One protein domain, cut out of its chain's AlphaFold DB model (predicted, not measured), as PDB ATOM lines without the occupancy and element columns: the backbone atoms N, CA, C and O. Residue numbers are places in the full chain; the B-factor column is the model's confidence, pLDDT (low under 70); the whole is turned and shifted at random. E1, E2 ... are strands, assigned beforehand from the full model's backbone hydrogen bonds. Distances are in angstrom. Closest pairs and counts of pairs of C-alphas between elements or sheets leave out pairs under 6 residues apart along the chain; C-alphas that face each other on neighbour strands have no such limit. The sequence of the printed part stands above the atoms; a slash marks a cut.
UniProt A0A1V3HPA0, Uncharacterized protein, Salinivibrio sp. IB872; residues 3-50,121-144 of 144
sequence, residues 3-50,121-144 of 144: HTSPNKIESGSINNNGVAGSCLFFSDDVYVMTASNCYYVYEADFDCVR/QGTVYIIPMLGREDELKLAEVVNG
ATOM      1  N   HIS A   3      10.937  11.784 -37.032       94.50
ATOM      2  CA  HIS A   3      10.659  10.779 -38.059       94.50
ATOM      3  C   HIS A   3      10.155  11.462 -39.329       94.50
ATOM      4  O   HIS A   3       9.348  12.393 -39.253       94.50
ATOM      5  N   THR A   4      10.578  10.984 -40.499       93.50
ATOM      6  CA  THR A   4      10.036  11.460 -41.776       93.50
ATOM      7  C   THR A   4       9.307  10.371 -42.541       93.50
ATOM      8  O   THR A   4       9.761   9.233 -42.646       93.50
ATOM      9  N   SER A   5       8.160  10.742 -43.112       91.62
ATOM     10  CA  SER A   5       7.325   9.839 -43.900       91.62
ATOM     11  C   SER A   5       6.891  10.495 -45.214       91.62
ATOM     12  O   SER A   5       6.509  11.668 -45.219       91.62
ATOM     13  N   PRO A   6       6.891   9.764 -46.345       91.00
ATOM     14  CA  PRO A   6       6.357  10.271 -47.610       91.00
ATOM     15  C   PRO A   6       4.833  10.456 -47.586       91.00
ATOM     16  O   PRO A   6       4.288  11.195 -48.402       91.00
ATOM     17  N   ASN A   7       4.139   9.785 -46.664       90.75
ATOM     18  CA  ASN A   7       2.692   9.855 -46.512       90.75
ATOM     19  C   ASN A   7       2.338  10.345 -45.112       90.75
ATOM     20  O   ASN A   7       3.036  10.056 -44.139       90.75
ATOM     21  N   LYS A   8       1.208  11.038 -44.995       92.00
ATOM     22  CA  LYS A   8       0.694  11.418 -43.686       92.00
ATOM     23  C   LYS A   8       0.350  10.154 -42.896       92.00
ATOM     24  O   LYS A   8      -0.400   9.313 -43.383       92.00
ATOM     25  N   ILE A   9       0.889  10.044 -41.689       92.12
ATOM     26  CA  ILE A   9       0.535   9.005 -40.726       92.12
ATOM     27  C   ILE A   9      -0.825   9.376 -40.134       92.12
ATOM     28  O   ILE A   9      -0.997  10.453 -39.557       92.12
ATOM     29  N   GLU A  10      -1.802   8.499 -40.345       91.00
ATOM     30  CA  GLU A  10      -3.160   8.607 -39.810       91.00
ATOM     31  C   GLU A  10      -3.424   7.455 -38.834       91.00
ATOM     32  O   GLU A  10      -2.751   6.423 -38.877       91.00
ATOM     33  N   SER A  11      -4.408   7.613 -37.950       87.00
ATOM     34  CA  SER A  11      -4.778   6.566 -36.993       87.00
ATOM     35  C   SER A  11      -5.109   5.247 -37.708       87.00
ATOM     36  O   SER A  11      -5.917   5.229 -38.642       87.00
ATOM     37  N   GLY A  12      -4.474   4.148 -37.284       85.38
ATOM     38  CA  GLY A  12      -4.652   2.819 -37.869       85.38
ATOM     39  C   GLY A  12      -3.863   2.581 -39.160       85.38
ATOM     40  O   GLY A  12      -4.072   1.561 -39.818       85.38
ATOM     41  N   SER A  13      -2.980   3.506 -39.550       87.44
ATOM     42  CA  SER A  13      -2.090   3.316 -40.702       87.44
ATOM     43  C   SER A  13      -0.870   2.451 -40.372       87.44
ATOM     44  O   SER A  13      -0.382   1.737 -41.253       87.44
ATOM     45  N   ILE A  14      -0.411   2.455 -39.115       89.44
ATOM     46  CA  ILE A  14       0.707   1.618 -38.670       89.44
ATOM     47  C   ILE A  14       0.202   0.190 -38.452       89.44
ATOM     48  O   ILE A  14      -0.867  -0.047 -37.896       89.44
ATOM     49  N   ASN A  15       0.960  -0.783 -38.947       89.56
ATOM     50  CA  ASN A  15       0.631  -2.204 -38.895       89.56
ATOM     51  C   ASN A  15       1.921  -3.037 -38.855       89.56
ATOM     52  O   ASN A  15       3.005  -2.507 -39.061       89.56
ATOM     53  N   ASN A  16       1.803  -4.342 -38.606       87.75
ATOM     54  CA  ASN A  16       2.950  -5.252 -38.492       87.75
ATOM     55  C   ASN A  16       3.398  -5.857 -39.838       87.75
ATOM     56  O   ASN A  16       4.096  -6.864 -39.838       87.75
ATOM     57  N   ASN A  17       2.958  -5.315 -40.981       84.25
ATOM     58  CA  ASN A  17       3.291  -5.897 -42.288       84.25
ATOM     59  C   ASN A  17       4.668  -5.451 -42.812       84.25
ATOM     60  O   ASN A  17       5.110  -5.960 -43.840       84.25
ATOM     61  N   GLY A  18       5.304  -4.467 -42.169       82.69
ATOM     62  CA  GLY A  18       6.656  -4.033 -42.507       82.69
ATOM     63  C   GLY A  18       7.709  -5.043 -42.051       82.69
ATOM     64  O   GLY A  18       7.470  -5.838 -41.147       82.69
ATOM     65  N   VAL A  19       8.896  -4.983 -42.660       85.94
ATOM     66  CA  VAL A  19      10.020  -5.875 -42.322       85.94
ATOM     67  C   VAL A  19      10.477  -5.684 -40.870       85.94
ATOM     68  O   VAL A  19      10.667  -6.659 -40.153       85.94
ATOM     69  N   ALA A  20      10.534  -4.435 -40.400       88.50
ATOM     70  CA  ALA A  20      10.768  -4.089 -38.995       88.50
ATOM     71  C   ALA A  20       9.485  -4.164 -38.128       88.50
ATOM     72  O   ALA A  20       9.376  -3.517 -37.085       88.50
ATOM     73  N   GLY A  21       8.458  -4.890 -38.585       90.19
ATOM     74  CA  GLY A  21       7.147  -4.952 -37.946       90.19
ATOM     75  C   GLY A  21       6.420  -3.607 -37.989       90.19
ATOM     76  O   GLY A  21       6.210  -3.038 -39.060       90.19
ATOM     77  N   SER A  22       6.009  -3.120 -36.818       91.50
ATOM     78  CA  SER A  22       5.359  -1.813 -36.635       91.50
ATOM     79  C   SER A  22       6.316  -0.707 -36.195       91.50
ATOM     80  O   SER A  22       5.866   0.356 -35.754       91.50
ATOM     81  N   CYS A  23       7.626  -0.948 -36.285       94.75
ATOM     82  CA  CYS A  23       8.610   0.036 -35.874       94.75
ATOM     83  C   CYS A  23       8.672   1.213 -36.851       94.75
ATOM     84  O   CYS A  23       8.693   1.034 -38.071       94.75
ATOM     85  N   LEU A  24       8.749   2.417 -36.294       94.56
ATOM     86  CA  LEU A  24       9.225   3.604 -36.991       94.56
ATOM     87  C   LEU A  24      10.623   3.951 -36.479       94.56
ATOM     88  O   LEU A  24      10.935   3.747 -35.306       94.56
ATOM     89  N   PHE A  25      11.439   4.491 -37.377       93.94
ATOM     90  CA  PHE A  25      12.802   4.920 -37.087       93.94
ATOM     91  C   PHE A  25      12.825   6.426 -36.855       93.94
ATOM     92  O   PHE A  25      12.184   7.168 -37.602       93.94
ATOM     93  N   PHE A  26      13.552   6.877 -35.839       94.75
ATOM     94  CA  PHE A  26      13.722   8.289 -35.522       94.75
ATOM     95  C   PHE A  26      15.202   8.641 -35.396       94.75
ATOM     96  O   PHE A  26      16.038   7.775 -35.166       94.75
ATOM     97  N   SER A  27      15.509   9.929 -35.501       93.50
ATOM     98  CA  SER A  27      16.841  10.487 -35.260       93.50
ATOM     99  C   SER A  27      16.748  11.751 -34.399       93.50
ATOM    100  O   SER A  27      15.659  12.302 -34.193       93.50
ATOM    101  N   ASP A  28      17.880  12.219 -33.881       90.75
ATOM    102  CA  ASP A  28      17.970  13.506 -33.181       90.75
ATOM    103  C   ASP A  28      17.776  14.699 -34.127       90.75
ATOM    104  O   ASP A  28      17.245  15.733 -33.717       90.75
ATOM    105  N   ASP A  29      18.125  14.526 -35.404       89.75
ATOM    106  CA  ASP A  29      17.990  15.531 -36.453       89.75
ATOM    107  C   ASP A  29      16.964  15.105 -37.519       89.75
ATOM    108  O   ASP A  29      16.678  13.925 -37.731       89.75
ATOM    109  N   VAL A  30      16.392  16.083 -38.229       88.25
ATOM    110  CA  VAL A  30      15.487  15.798 -39.353       88.25
ATOM    111  C   VAL A  30      16.283  15.172 -40.500       88.25
ATOM    112  O   VAL A  30      17.165  15.807 -41.078       88.25
ATOM    113  N   TYR A  31      15.922  13.945 -40.869       83.00
ATOM    114  CA  TYR A  31      16.543  13.184 -41.952       83.00
ATOM    115  C   TYR A  31      15.570  12.997 -43.125       83.00
ATOM    116  O   TYR A  31      14.353  13.003 -42.947       83.00
ATOM    117  N   VAL A  32      16.082  12.799 -44.343       82.06
ATOM    118  CA  VAL A  32      15.247  12.576 -45.536       82.06
ATOM    119  C   VAL A  32      15.681  11.296 -46.233       82.06
ATOM    120  O   VAL A  32      16.732  11.247 -46.861       82.06
ATOM    121  N   MET A  33      14.835  10.270 -46.154       76.38
ATOM    122  CA  MET A  33      15.053   8.967 -46.799       76.38
ATOM    123  C   MET A  33      13.985   8.641 -47.851       76.38
ATOM    124  O   MET A  33      13.678   7.484 -48.120       76.38
ATOM    125  N   THR A  34      13.399   9.669 -48.468       77.69
ATOM    126  CA  THR A  34      12.415   9.505 -49.542       77.69
ATOM    127  C   THR A  34      12.857  10.203 -50.819       77.69
ATOM    128  O   THR A  34      13.436  11.285 -50.788       77.69
ATOM    129  N   ALA A  35      12.539   9.592 -51.961       79.88
ATOM    130  CA  ALA A  35      12.671  10.224 -53.273       79.88
ATOM    131  C   ALA A  35      11.521  11.208 -53.575       79.88
ATOM    132  O   ALA A  35      11.516  11.851 -54.624       79.88
ATOM    133  N   SER A  36      10.518  11.294 -52.693       82.62
ATOM    134  CA  SER A  36       9.403  12.230 -52.824       82.62
ATOM    135  C   SER A  36       9.837  13.654 -52.484       82.62
ATOM    136  O   SER A  36      10.458  13.899 -51.454       82.62
ATOM    137  N   ASN A  37       9.404  14.612 -53.300       83.44
ATOM    138  CA  ASN A  37       9.556  16.040 -53.013       83.44
ATOM    139  C   ASN A  37       8.567  16.537 -51.943       83.44
ATOM    140  O   ASN A  37       8.661  17.679 -51.502       83.44
ATOM    141  N   CYS A  38       7.592  15.709 -51.563       88.50
ATOM    142  CA  CYS A  38       6.639  15.998 -50.501       88.50
ATOM    143  C   CYS A  38       6.777  14.961 -49.385       88.50
ATOM    144  O   CYS A  38       6.678  13.759 -49.655       88.50
ATOM    145  N   TYR A  39       7.015  15.420 -48.157       92.88
ATOM    146  CA  TYR A  39       7.130  14.558 -46.982       92.88
ATOM    147  C   TYR A  39       6.692  15.274 -45.702       92.88
ATOM    148  O   TYR A  39       6.609  16.502 -45.632       92.88
ATOM    149  N   TYR A  40       6.387  14.470 -44.692       94.62
ATOM    150  CA  TYR A  40       5.890  14.887 -43.390       94.62
ATOM    151  C   TYR A  40       6.981  14.649 -42.355       94.62
ATOM    152  O   TYR A  40       7.574  13.569 -42.338       94.62
ATOM    153  N   VAL A  41       7.226  15.641 -41.503       95.19
ATOM    154  CA  VAL A  41       8.164  15.552 -40.382       95.19
ATOM    155  C   VAL A  41       7.363  15.450 -39.095       95.19
ATOM    156  O   VAL A  41       6.533  16.314 -38.799       95.19
ATOM    157  N   TYR A  42       7.617  14.399 -38.333       96.06
ATOM    158  CA  TYR A  42       7.004  14.142 -37.042       96.06
ATOM    159  C   TYR A  42       8.030  14.297 -35.936       96.06
ATOM    160  O   TYR A  42       9.168  13.872 -36.093       96.06
ATOM    161  N   GLU A  43       7.606  14.880 -34.824       96.38
ATOM    162  CA  GLU A  43       8.376  14.994 -33.593       96.38
ATOM    163  C   GLU A  43       7.680  14.199 -32.484       96.38
ATOM    164  O   GLU A  43       6.460  14.286 -32.306       96.38
ATOM    165  N   ALA A  44       8.465  13.436 -31.732       94.81
ATOM    166  CA  ALA A  44       8.030  12.724 -30.540       94.81
ATOM    167  C   ALA A  44       9.185  12.612 -29.533       94.81
ATOM    168  O   ALA A  44      10.348  12.866 -29.867       94.81
ATOM    169  N   ASP A  45       8.843  12.271 -28.296       94.75
ATOM    170  CA  ASP A  45       9.777  12.093 -27.187       94.75
ATOM    171  C   ASP A  45       9.488  10.739 -26.540       94.75
ATOM    172  O   ASP A  45       8.329  10.459 -26.227       94.75
ATOM    173  N   PHE A  46      10.517   9.907 -26.409       96.06
ATOM    174  CA  PHE A  46      10.407   8.503 -26.017       96.06
ATOM    175  C   PHE A  46      11.500   8.159 -25.008       96.06
ATOM    176  O   PHE A  46      12.635   8.625 -25.135       96.06
ATOM    177  N   ASP A  47      11.164   7.331 -24.022       96.62
ATOM    178  CA  ASP A  47      12.136   6.751 -23.099       96.62
ATOM    179  C   ASP A  47      12.734   5.483 -23.716       96.62
ATOM    180  O   ASP A  47      12.094   4.428 -23.745       96.62
ATOM    181  N   CYS A  48      13.945   5.595 -24.259       97.25
ATOM    182  CA  CYS A  48      14.610   4.514 -24.979       97.25
ATOM    183  C   CYS A  48      15.715   3.859 -24.148       97.25
ATOM    184  O   CYS A  48      16.428   4.510 -23.383       97.25
ATOM    185  N   VAL A  49      15.904   2.558 -24.362       98.00
ATOM    186  CA  VAL A  49      17.039   1.798 -23.826       98.00
ATOM    187  C   VAL A  49      18.054   1.532 -24.928       98.00
ATOM    188  O   VAL A  49      17.681   1.301 -26.073       98.00
ATOM    189  N   ARG A  50      19.345   1.548 -24.592       97.56
ATOM    190  CA  ARG A  50      20.403   1.249 -25.563       97.56
ATOM    191  C   ARG A  50      20.397  -0.215 -25.971       97.56
ATOM    192  O   ARG A  50      20.222  -1.073 -25.107       97.56
ATOM    193  N   GLN A 121      24.890   6.767 -39.890       68.12
ATOM    194  CA  GLN A 121      24.385   8.138 -39.853       68.12
ATOM    195  C   GLN A 121      24.309   8.702 -38.425       68.12
ATOM    196  O   GLN A 121      24.130   9.913 -38.274       68.12
ATOM    197  N   GLY A 122      24.531   7.875 -37.400       83.94
ATOM    198  CA  GLY A 122      24.586   8.260 -35.993       83.94
ATOM    199  C   GLY A 122      23.565   7.501 -35.150       83.94
ATOM    200  O   GLY A 122      23.291   6.331 -35.388       83.94
ATOM    201  N   THR A 123      23.020   8.165 -34.133       91.19
ATOM    202  CA  THR A 123      22.007   7.561 -33.264       91.19
ATOM    203  C   THR A 123      20.680   7.410 -34.006       91.19
ATOM    204  O   THR A 123      20.139   8.379 -34.554       91.19
ATOM    205  N   VAL A 124      20.141   6.194 -33.974       93.31
ATOM    206  CA  VAL A 124      18.816   5.848 -34.484       93.31
ATOM    207  C   VAL A 124      17.959   5.310 -33.345       93.31
ATOM    208  O   VAL A 124      18.422   4.561 -32.488       93.31
ATOM    209  N   TYR A 125      16.685   5.692 -33.331       95.94
ATOM    210  CA  TYR A 125      15.721   5.196 -32.358       95.94
ATOM    211  C   TYR A 125      14.661   4.349 -33.054       95.94
ATOM    212  O   TYR A 125      14.024   4.799 -34.007       95.94
ATOM    213  N   ILE A 126      14.467   3.126 -32.577       96.69
ATOM    214  CA  ILE A 126      13.614   2.110 -33.190       96.69
ATOM    215  C   ILE A 126      12.414   1.884 -32.274       96.69
ATOM    216  O   ILE A 126      12.530   1.263 -31.215       96.69
ATOM    217  N   ILE A 127      11.262   2.425 -32.666       97.12
ATOM    218  CA  ILE A 127      10.092   2.543 -31.789       97.12
ATOM    219  C   ILE A 127       8.920   1.757 -32.383       97.12
ATOM    220  O   ILE A 127       8.418   2.145 -33.441       97.12
ATOM    221  N   PRO A 128       8.430   0.687 -31.731       96.12
ATOM    222  CA  PRO A 128       7.161   0.061 -32.095       96.12
ATOM    223  C   PRO A 128       6.001   1.045 -31.892       96.12
ATOM    224  O   PRO A 128       5.741   1.486 -30.772       96.12
ATOM    225  N   MET A 129       5.295   1.389 -32.974       95.44
ATOM    226  CA  MET A 129       4.297   2.472 -32.980       95.44
ATOM    227  C   MET A 129       2.859   2.011 -33.261       95.44
ATOM    228  O   MET A 129       1.962   2.841 -33.426       95.44
ATOM    229  N   LEU A 130       2.598   0.701 -33.319       93.88
ATOM    230  CA  LEU A 130       1.242   0.185 -33.533       93.88
ATOM    231  C   LEU A 130       0.291   0.651 -32.419       93.88
ATOM    232  O   LEU A 130       0.458   0.274 -31.261       93.88
ATOM    233  N   GLY A 131      -0.734   1.428 -32.778       92.62
ATOM    234  CA  GLY A 131      -1.698   1.979 -31.821       92.62
ATOM    235  C   GLY A 131      -1.180   3.181 -31.025       92.62
ATOM    236  O   GLY A 131      -1.846   3.604 -30.079       92.62
ATOM    237  N   ARG A 132      -0.011   3.717 -31.389       93.75
ATOM    238  CA  ARG A 132       0.655   4.867 -30.756       93.75
ATOM    239  C   ARG A 132       0.727   6.082 -31.679       93.75
ATOM    240  O   ARG A 132       1.460   7.028 -31.417       93.75
ATOM    241  N   GLU A 133      -0.031   6.087 -32.775       93.44
ATOM    242  CA  GLU A 133       0.017   7.154 -33.781       93.44
ATOM    243  C   GLU A 133      -0.265   8.547 -33.198       93.44
ATOM    244  O   GLU A 133       0.275   9.535 -33.689       93.44
ATOM    245  N   ASP A 134      -1.066   8.627 -32.132       93.19
ATOM    246  CA  ASP A 134      -1.420   9.881 -31.455       93.19
ATOM    247  C   ASP A 134      -0.254  10.510 -30.662       93.19
ATOM    248  O   ASP A 134      -0.331  11.680 -30.275       93.19
ATOM    249  N   GLU A 135       0.835   9.772 -30.424       94.44
ATOM    250  CA  GLU A 135       2.057  10.293 -29.794       94.44
ATOM    251  C   GLU A 135       2.895  11.137 -30.773       94.44
ATOM    252  O   GLU A 135       3.723  11.949 -30.355       94.44
ATOM    253  N   LEU A 136       2.640  11.007 -32.082       94.62
ATOM    254  CA  LEU A 136       3.341  11.735 -33.134       94.62
ATOM    255  C   LEU A 136       2.776  13.146 -33.313       94.62
ATOM    256  O   LEU A 136       1.621  13.344 -33.703       94.62
ATOM    257  N   LYS A 137       3.624  14.161 -33.143       95.69
ATOM    258  CA  LYS A 137       3.268  15.552 -33.444       95.69
ATOM    259  C   LYS A 137       3.777  15.914 -34.826       95.69
ATOM    260  O   LYS A 137       4.976  15.899 -35.072       95.69
ATOM    261  N   LEU A 138       2.871  16.265 -35.738       95.62
ATOM    262  CA  LEU A 138       3.265  16.783 -37.047       95.62
ATOM    263  C   LEU A 138       3.957  18.144 -36.867       95.62
ATOM    264  O   LEU A 138       3.297  19.126 -36.526       95.62
ATOM    265  N   ALA A 139       5.266  18.183 -37.100       94.25
ATOM    266  CA  ALA A 139       6.101  19.369 -36.949       94.25
ATOM    267  C   ALA A 139       6.129  20.204 -38.238       94.25
ATOM    268  O   ALA A 139       5.953  21.422 -38.197       94.25
ATOM    269  N   GLU A 140       6.295  19.550 -39.392       93.31
ATOM    270  CA  GLU A 140       6.422  20.221 -40.688       93.31
ATOM    271  C   GLU A 140       5.824  19.388 -41.832       93.31
ATOM    272  O   GLU A 140       5.827  18.155 -41.808       93.31
ATOM    273  N   VAL A 141       5.320  20.080 -42.859       93.31
ATOM    274  CA  VAL A 141       4.982  19.489 -44.160       93.31
ATOM    275  C   VAL A 141       5.856  20.145 -45.218       93.31
ATOM    276  O   VAL A 141       5.663  21.318 -45.552       93.31
ATOM    277  N   VAL A 142       6.791  19.380 -45.766       90.06
ATOM    278  CA  VAL A 142       7.685  19.848 -46.820       90.06
ATOM    279  C   VAL A 142       7.009  19.624 -48.166       90.06
ATOM    280  O   VAL A 142       6.545  18.527 -48.468       90.06
ATOM    281  N   ASN A 143       6.929  20.687 -48.967       86.50
ATOM    282  CA  ASN A 143       6.410  20.658 -50.331       86.50
ATOM    283  C   ASN A 143       7.501  21.200 -51.258       86.50
ATOM    284  O   ASN A 143       7.927  22.342 -51.077       86.50
ATOM    285  N   GLY A 144       7.976  20.377 -52.193       69.94
ATOM    286  CA  GLY A 144       8.969  20.780 -53.196       69.94
ATOM    287  C   GLY A 144       8.408  21.540 -54.388       69.94
ATOM    288  O   GLY A 144       7.168  21.670 -54.516       69.94
TER     289      GLY A 144
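AT A GLANCE: This is residues 3 to 50 and 121 to 144 of the 144 residues of an uncharacterized protein of Salinivibrio sp. IB872 (UniProt A0A1V3HPA0). Two small antiparallel sheets meet crosswise: in one, E3 and E6 run along the longest axis with short E1 beside E3, and in the other E2 and E5 pair and run across that axis. E1 lies between E3 and E2, and E4 lies out at the end of the long axis opposite Gly 144. The printed part has 72 residues with six named strands, E1 to E6 in order, and no named helix; it is all strand by class, though under half of the residues, 31, are in named elements. The larger sheet has the order E1 - E3 - E6. The whole is compact and rounded, with a radius of gyration of the C-alphas of 12.0 A and spans of 35 by 29 by 23 A.

IN THESE COORDINATES: E1 is residues 3 to 5, 6.8 A long, and its first C-alpha, of His 3, is at (10.659, 10.779, -38.059). Residues 6 to 22 hold no named element. E2 is residues 23 to 27, 13.3 A long. E3 is residues 38 to 43, 17.0 A long, and E4 is residues 48 to 50, 6.7 A long. After the cut, E5 is residues 122 to 128, 19.6 A long, with C-alpha 122 at (24.586, 8.260, -35.993). E6 is residues 137 to 143, 17.9 A long, and ends with C-alpha 143 at (6.410, 20.658, -50.331).

HOW THE PARTS SIT: In the three-strand sheet E3 is the inner strand, and E1 and E6 are the edge strands. E1 and E3 are antiparallel, with 153 degrees between their directions; N 3 and O 42 are within hydrogen-bond range at 2.9 A. E3 and E6 are antiparallel at 160 degrees, with N 41 and O 140 within hydrogen-bond range at 2.9 A. From E1 to E2 the closest C-alphas are those of His 3 and Phe 26, 4.7 A apart. E2 and E5 are antiparallel at 151 degrees; N 26 and O 125 are within hydrogen-bond range at 2.8 A. E4 pairs with no named strand, and its C-alpha closest to E5 is that of Cys 48, 7.5 A from that of Tyr 125. E3 and E5 are apart, and so are E4 and E6.

THE WHOLE: The two C-alphas farthest apart, those of Val 49 and Gly 144, are 35.9 A from each other. Residues 51 to 120 are not printed, and C-alphas 50 and 121 are 16.4 A apart across this cut. The link from E1 to E2 is long, with 17 residues, and the link from E3 to E4 is tight. The mean pLDDT of the printed part is 90.6, and residues 121 and 144 are under 70.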